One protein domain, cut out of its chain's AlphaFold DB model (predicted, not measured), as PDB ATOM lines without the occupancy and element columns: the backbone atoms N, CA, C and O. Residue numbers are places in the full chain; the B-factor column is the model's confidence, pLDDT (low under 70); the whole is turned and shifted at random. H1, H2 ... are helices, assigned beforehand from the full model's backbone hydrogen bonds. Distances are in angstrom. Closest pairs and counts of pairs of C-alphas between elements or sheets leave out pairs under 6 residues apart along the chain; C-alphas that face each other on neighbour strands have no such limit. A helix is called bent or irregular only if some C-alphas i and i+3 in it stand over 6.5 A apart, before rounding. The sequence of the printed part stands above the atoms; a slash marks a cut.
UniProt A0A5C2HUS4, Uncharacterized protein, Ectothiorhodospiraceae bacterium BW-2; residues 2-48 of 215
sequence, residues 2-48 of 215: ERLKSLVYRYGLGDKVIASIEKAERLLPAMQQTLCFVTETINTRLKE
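This is residues 2 to 48 of the 215 residues of an uncharacterized protein of Ectothiorhodospiraceae bacterium BW-2 (UniProt A0A5C2HUS4). One long, gently bent helix makes the length of a rod, and a short helix folds back along one end of it, so that the outline is a J with one short arm and one long arm. The short arm is H1, which lies side by side with H2a, the first arm of the bent helix H2, while residues 23 to 48 of H2 stand free and stick out as a single helix. The printed part has 47 residues with two named helices, H1 then H2, and no named strand; its class is all helix. It is extended, with a radius of gyration of the C-alphas of 17.0 A, and the C-alphas span 55 by 15 by 9 A.

H1 takes residues 2 to 10 and begins at C-alpha 2, at (160.380, 156.474, 157.398). H2 takes residues 15 to 48 and by its hydrogen bonds was assigned as one helix, but it is bent: C-alphas 26 and 29 are 6.9 A apart. Its arm H2a, residues 15 to 26, measures 16.5 A from first to last C-alpha and begins at C-alpha 15, at (174.456, 154.889, 161.782). Its arm H2b, residues 29 to 48, measures 29.4 A and ends at C-alpha 48, at (153.155, 166.867, 116.835).

H1 and H2a form a helical hairpin, running opposite ways at a shallow tilt of 3 degrees. They touch, H2a with residues 17 to 21 alone, and their closest C-alphas, those of Lys 5 and Ile 18, are 6.5 A apart. H2a and H2b stand at a shallow tilt of 26 degrees. H1 and H2b are apart. Every O i to N i+4 pair is within hydrogen-bond range in H1 and H2a, and 15 of 16 are in H2b.

The two C-alphas farthest apart, those of Gly 12 and Glu 48, are 54.7 A apart. The link from H1 to H2, 4 residues, is tight. The printed part has no cut. Its mean pLDDT is 89.0, and no printed residue is under 70.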
ATOM      1  N   GLU A   2     160.514 156.716 155.947       83.62
ATOM      2  CA  GLU A   2     160.380 156.474 157.398       83.62
ATOM      3  C   GLU A   2     160.268 154.998 157.804       83.62
ATOM      4  O   GLU A   2     160.929 154.571 158.745       83.62
ATOM      5  N   ARG A   3     159.515 154.183 157.049       88.31
ATOM      6  CA  ARG A   3     159.413 152.731 157.297       88.31
ATOM      7  C   ARG A   3     160.761 152.003 157.182       88.31
ATOM      8  O   ARG A   3     160.991 151.033 157.891       88.31
ATOM      9  N   LEU A   4     161.654 152.459 156.302       86.06
ATOM     10  CA  LEU A   4     163.007 151.903 156.183       86.06
ATOM     11  C   LEU A   4     163.877 152.324 157.370       86.06
ATOM     12  O   LEU A   4     164.567 151.488 157.947       86.06
ATOM     13  N   LYS A   5     163.795 153.596 157.783       86.44
ATOM     14  CA  LYS A   5     164.514 154.103 158.963       86.44
ATOM     15  C   LYS A   5     164.071 153.382 160.242       86.44
ATOM     16  O   LYS A   5     164.917 152.960 161.022       86.44
ATOM     17  N   SER A   6     162.771 153.144 160.428       86.38
ATOM     18  CA  SER A   6     162.256 152.425 161.604       86.38
ATOM     19  C   SER A   6     162.703 150.961 161.665       86.38
ATOM     20  O   SER A   6     162.966 150.451 162.753       86.38
ATOM     21  N   LEU A   7     162.867 150.293 160.516       90.38
ATOM     22  CA  LEU A   7     163.462 148.954 160.451       90.38
ATOM     23  C   LEU A   7     164.946 148.972 160.839       90.38
ATOM     24  O   LEU A   7     165.390 148.086 161.562       90.38
ATOM     25  N   VAL A   8     165.703 149.994 160.430       87.94
ATOM     26  CA  VAL A   8     167.116 150.139 160.819       87.94
ATOM     27  C   VAL A   8     167.281 150.278 162.328       87.94
ATOM     28  O   VAL A   8     168.131 149.596 162.898       87.94
ATOM     29  N   TYR A   9     166.432 151.079 162.981       84.69
ATOM     30  CA  TYR A   9     166.416 151.172 164.443       84.69
ATOM     31  C   TYR A   9     165.992 149.852 165.099       84.69
ATOM     32  O   TYR A   9     166.625 149.414 166.054       84.69
ATOM     33  N   ARG A  10     164.964 149.182 164.558       89.06
ATOM     34  CA  ARG A  10     164.459 147.902 165.086       89.06
ATOM     35  C   ARG A  10     165.497 146.779 165.037       89.06
ATOM     36  O   ARG A  10     165.549 145.976 165.959       89.06
ATOM     37  N   TYR A  11     166.289 146.708 163.969       91.38
ATOM     38  CA  TYR A  11     167.292 145.658 163.763       91.38
ATOM     39  C   TYR A  11     168.719 146.090 164.136       91.38
ATOM     40  O   TYR A  11     169.656 145.331 163.911       91.38
ATOM     41  N   GLY A  12     168.904 147.295 164.691       88.25
ATOM     42  CA  GLY A  12     170.206 147.772 165.168       88.25
ATOM     43  C   GLY A  12     171.275 147.902 164.076       88.25
ATOM     44  O   GLY A  12     172.452 147.687 164.348       88.25
ATOM     45  N   LEU A  13     170.895 148.246 162.837       83.12
ATOM     46  CA  LEU A  13     171.799 148.210 161.670       83.12
ATOM     47  C   LEU A  13     172.835 149.364 161.617       83.12
ATOM     48  O   LEU A  13     173.608 149.455 160.665       83.12
ATOM     49  N   GLY A  14     172.894 150.210 162.650       87.94
ATOM     50  CA  GLY A  14     173.925 151.234 162.859       87.94
ATOM     51  C   GLY A  14     173.816 152.492 161.981       87.94
ATOM     52  O   GLY A  14     173.127 152.530 160.957       87.94
ATOM     53  N   ASP A  15     174.554 153.537 162.367       86.38
ATOM     54  CA  ASP A  15     174.456 154.889 161.782       86.38
ATOM     55  C   ASP A  15     174.844 154.954 160.301       86.38
ATOM     56  O   ASP A  15     174.314 155.757 159.531       86.38
ATOM     57  N   LYS A  16     175.736 154.063 159.854       88.44
ATOM     58  CA  LYS A  16     176.166 153.989 158.450       88.44
ATOM     59  C   LYS A  16     175.006 153.655 157.503       88.44
ATOM     60  O   LYS A  16     174.956 154.165 156.378       88.44
ATOM     61  N   VAL A  17     174.076 152.802 157.940       89.12
ATOM     62  CA  VAL A  17     172.902 152.426 157.138       89.12
ATOM     63  C   VAL A  17     171.902 153.579 157.100       89.12
ATOM     64  O   VAL A  17     171.400 153.896 156.023       89.12
ATOM     65  N   ILE A  18     171.702 154.280 158.222       87.94
ATOM     66  CA  ILE A  18     170.875 155.498 158.280       87.94
ATOM     67  C   ILE A  18     171.413 156.556 157.313       87.94
ATOM     68  O   ILE A  18     170.670 157.035 156.457       87.94
ATOM     69  N   ALA A  19     172.718 156.842 157.359       88.62
ATOM     70  CA  ALA A  19     173.356 157.807 156.464       88.62
ATOM     71  C   ALA A  19     173.205 157.426 154.978       88.62
ATOM     72  O   ALA A  19     173.038 158.293 154.119       88.62
ATOM     73  N   SER A  20     173.224 156.128 154.660       87.56
ATOM     74  CA  SER A  20     172.995 155.634 153.296       87.56
ATOM     75  C   SER A  20     171.541 155.827 152.847       87.56
ATOM     76  O   SER A  20     171.306 156.248 151.713       87.56
ATOM     77  N   ILE A  21     170.568 155.581 153.735       89.12
ATOM     78  CA  ILE A  21     169.137 155.819 153.478       89.12
ATOM     79  C   ILE A  21     168.873 157.308 153.262       89.12
ATOM     80  O   ILE A  21     168.206 157.672 152.299       89.12
ATOM     81  N   GLU A  22     169.419 158.177 154.111       89.94
ATOM     82  CA  GLU A  22     169.283 159.627 153.946       89.94
ATOM     83  C   GLU A  22     169.916 160.121 152.650       89.94
ATOM     84  O   GLU A  22     169.359 160.984 151.975       89.94
ATOM     85  N   LYS A  23     171.075 159.571 152.273       87.19
ATOM     86  CA  LYS A  23     171.707 159.901 150.994       87.19
ATOM     87  C   LYS A  23     170.810 159.518 149.817       87.19
ATOM     88  O   LYS A  23     170.688 160.307 148.885       87.19
ATOM     89  N   ALA A  24     170.186 158.340 149.859       87.94
ATOM     90  CA  ALA A  24     169.227 157.924 148.840       87.94
ATOM     91  C   ALA A  24     167.990 158.837 148.826       87.94
ATOM     92  O   ALA A  24     167.572 159.282 147.763       87.94
ATOM     93  N   GLU A  25     167.456 159.187 149.999       91.00
ATOM     94  CA  GLU A  25     166.303 160.083 150.146       91.00
ATOM     95  C   GLU A  25     166.552 161.456 149.522       91.00
ATOM     96  O   GLU A  25     165.711 161.943 148.773       91.00
ATOM     97  N   ARG A  26     167.736 162.043 149.747       90.69
ATOM     98  CA  ARG A  26     168.130 163.329 149.147       90.69
ATOM     99  C   ARG A  26     168.186 163.294 147.617       90.69
ATOM    100  O   ARG A  26     168.059 164.341 146.994       90.69
ATOM    101  N   LEU A  27     168.398 162.123 147.013       87.31
ATOM    102  CA  LEU A  27     168.459 161.960 145.557       87.31
ATOM    103  C   LEU A  27     167.076 161.770 144.922       87.31
ATOM    104  O   LEU A  27     166.925 162.059 143.736       87.31
ATOM    105  N   LEU A  28     166.072 161.317 145.684       89.12
ATOM    106  CA  LEU A  28     164.740 161.014 145.150       89.12
ATOM    107  C   LEU A  28     164.091 162.197 144.415       89.12
ATOM    108  O   LEU A  28     163.610 161.964 143.305       89.12
ATOM    109  N   PRO A  29     164.108 163.446 144.931       91.25
ATOM    110  CA  PRO A  29     163.495 164.569 144.223       91.25
ATOM    111  C   PRO A  29     164.134 164.818 142.853       91.25
ATOM    112  O   PRO A  29     163.430 164.988 141.864       91.25
ATOM    113  N   ALA A  30     165.467 164.766 142.767       87.25
ATOM    114  CA  ALA A  30     166.185 164.955 141.507       87.25
ATOM    115  C   ALA A  30     165.925 163.803 140.517       87.25
ATOM    116  O   ALA A  30     165.784 164.033 139.315       87.25
ATOM    117  N   MET A  31     165.819 162.563 141.010       86.44
ATOM    118  CA  MET A  31     165.441 161.413 140.180       86.44
ATOM    119  C   MET A  31     164.020 161.564 139.629       86.44
ATOM    120  O   MET A  31     163.815 161.358 138.437       86.44
ATOM    121  N   GLN A  32     163.061 161.968 140.467       90.19
ATOM    122  CA  GLN A  32     161.686 162.239 140.040       90.19
ATOM    123  C   GLN A  32     161.637 163.352 138.994       90.19
ATOM    124  O   GLN A  32     161.040 163.156 137.945       90.19
ATOM    125  N   GLN A  33     162.333 164.471 139.223       89.69
ATOM    126  CA  GLN A  33     162.427 165.566 138.252       89.69
ATOM    127  C   GLN A  33     163.011 165.110 136.914       89.69
ATOM    128  O   GLN A  33     162.532 165.527 135.867       89.69
ATOM    129  N   THR A  34     164.016 164.230 136.937       88.19
ATOM    130  CA  THR A  34     164.600 163.675 135.708       88.19
ATOM    131  C   THR A  34     163.586 162.815 134.956       88.19
ATOM    132  O   THR A  34     163.474 162.937 133.741       88.19
ATOM    133  N   LEU A  35     162.829 161.969 135.664       88.69
ATOM    134  CA  LEU A  35     161.774 161.158 135.051       88.69
ATOM    135  C   LEU A  35     160.658 162.034 134.474       88.69
ATOM    136  O   LEU A  35     160.309 161.851 133.314       88.69
ATOM    137  N   CYS A  36     160.167 163.023 135.231       92.19
ATOM    138  CA  CYS A  36     159.180 163.990 134.745       92.19
ATOM    139  C   CYS A  36     159.682 164.705 133.491       92.19
ATOM    140  O   CYS A  36     158.992 164.700 132.480       92.19
ATOM    141  N   PHE A  37     160.910 165.229 133.517       91.25
ATOM    142  CA  PHE A  37     161.523 165.885 132.364       91.25
ATOM    143  C   PHE A  37     161.555 164.977 131.129       91.25
ATOM    144  O   PHE A  37     161.166 165.410 130.043       91.25
ATOM    145  N   VAL A  38     161.997 163.723 131.275       89.81
ATOM    146  CA  VAL A  38     162.053 162.775 130.152       89.81
ATOM    147  C   VAL A  38     160.648 162.503 129.617       89.81
ATOM    148  O   VAL A  38     160.422 162.667 128.419       89.81
ATOM    149  N   THR A  39     159.695 162.156 130.482       90.00
ATOM    150  CA  THR A  39     158.315 161.852 130.076       90.00
ATOM    151  C   THR A  39     157.630 163.057 129.426       90.00
ATOM    152  O   THR A  39     157.022 162.918 128.368       90.00
ATOM    153  N   GLU A  40     157.765 164.257 129.996       92.75
ATOM    154  CA  GLU A  40     157.197 165.495 129.448       92.75
ATOM    155  C   GLU A  40     157.824 165.873 128.103       92.75
ATOM    156  O   GLU A  40     157.115 166.302 127.188       92.75
ATOM    157  N   THR A  41     159.136 165.673 127.951       92.88
ATOM    158  CA  THR A  41     159.835 165.922 126.683       92.88
ATOM    159  C   THR A  41     159.352 164.965 125.598       92.88
ATOM    160  O   THR A  41     159.067 165.407 124.486       92.88
ATOM    161  N   ILE A  42     159.214 163.672 125.917       92.62
ATOM    162  CA  ILE A  42     158.672 162.673 124.985       92.62
ATOM    163  C   ILE A  42     157.239 163.050 124.593       92.62
ATOM    164  O   ILE A  42     156.950 163.168 123.406       92.62
ATOM    165  N   ASN A  43     156.372 163.331 125.572       92.06
ATOM    166  CA  ASN A  43     154.984 163.733 125.324       92.06
ATOM    167  C   ASN A  43     154.887 164.966 124.427       92.06
ATOM    168  O   ASN A  43     154.045 165.023 123.538       92.06
ATOM    169  N   THR A  44     155.748 165.958 124.645       92.81
ATOM    170  CA  THR A  44     155.761 167.181 123.835       92.81
ATOM    171  C   THR A  44     156.126 166.893 122.383       92.81
ATOM    172  O   THR A  44     155.496 167.448 121.491       92.81
ATOM    173  N   ARG A  45     157.086 165.994 122.137       91.88
ATOM    174  CA  ARG A  45     157.483 165.596 120.778       91.88
ATOM    175  C   ARG A  45     156.415 164.754 120.080       91.88
ATOM    176  O   ARG A  45     156.197 164.920 118.889       91.88
ATOM    177  N   LEU A  46     155.740 163.865 120.810       90.00
ATOM    178  CA  LEU A  46     154.700 163.008 120.229       90.00
ATOM    179  C   LEU A  46     153.407 163.766 119.907       90.00
ATOM    180  O   LEU A  46     152.707 163.389 118.971       90.00
ATOM    181  N   LYS A  47     153.114 164.866 120.613       89.88
ATOM    182  CA  LYS A  47     151.953 165.728 120.321       89.88
ATOM    183  C   LYS A  47     151.933 166.283 118.895       89.88
ATOM    184  O   LYS A  47     150.858 166.623 118.418       89.88
ATOM    185  N   GLU A  48     153.077 166.377 118.220       87.94
ATOM    186  CA  GLU A  48     153.155 166.867 116.835       87.94
ATOM    187  C   GLU A  48     152.489 165.924 115.821       87.94
ATOM    188  O   GLU A  48     152.138 166.363 114.729       87.94
TER     189      GLU A  48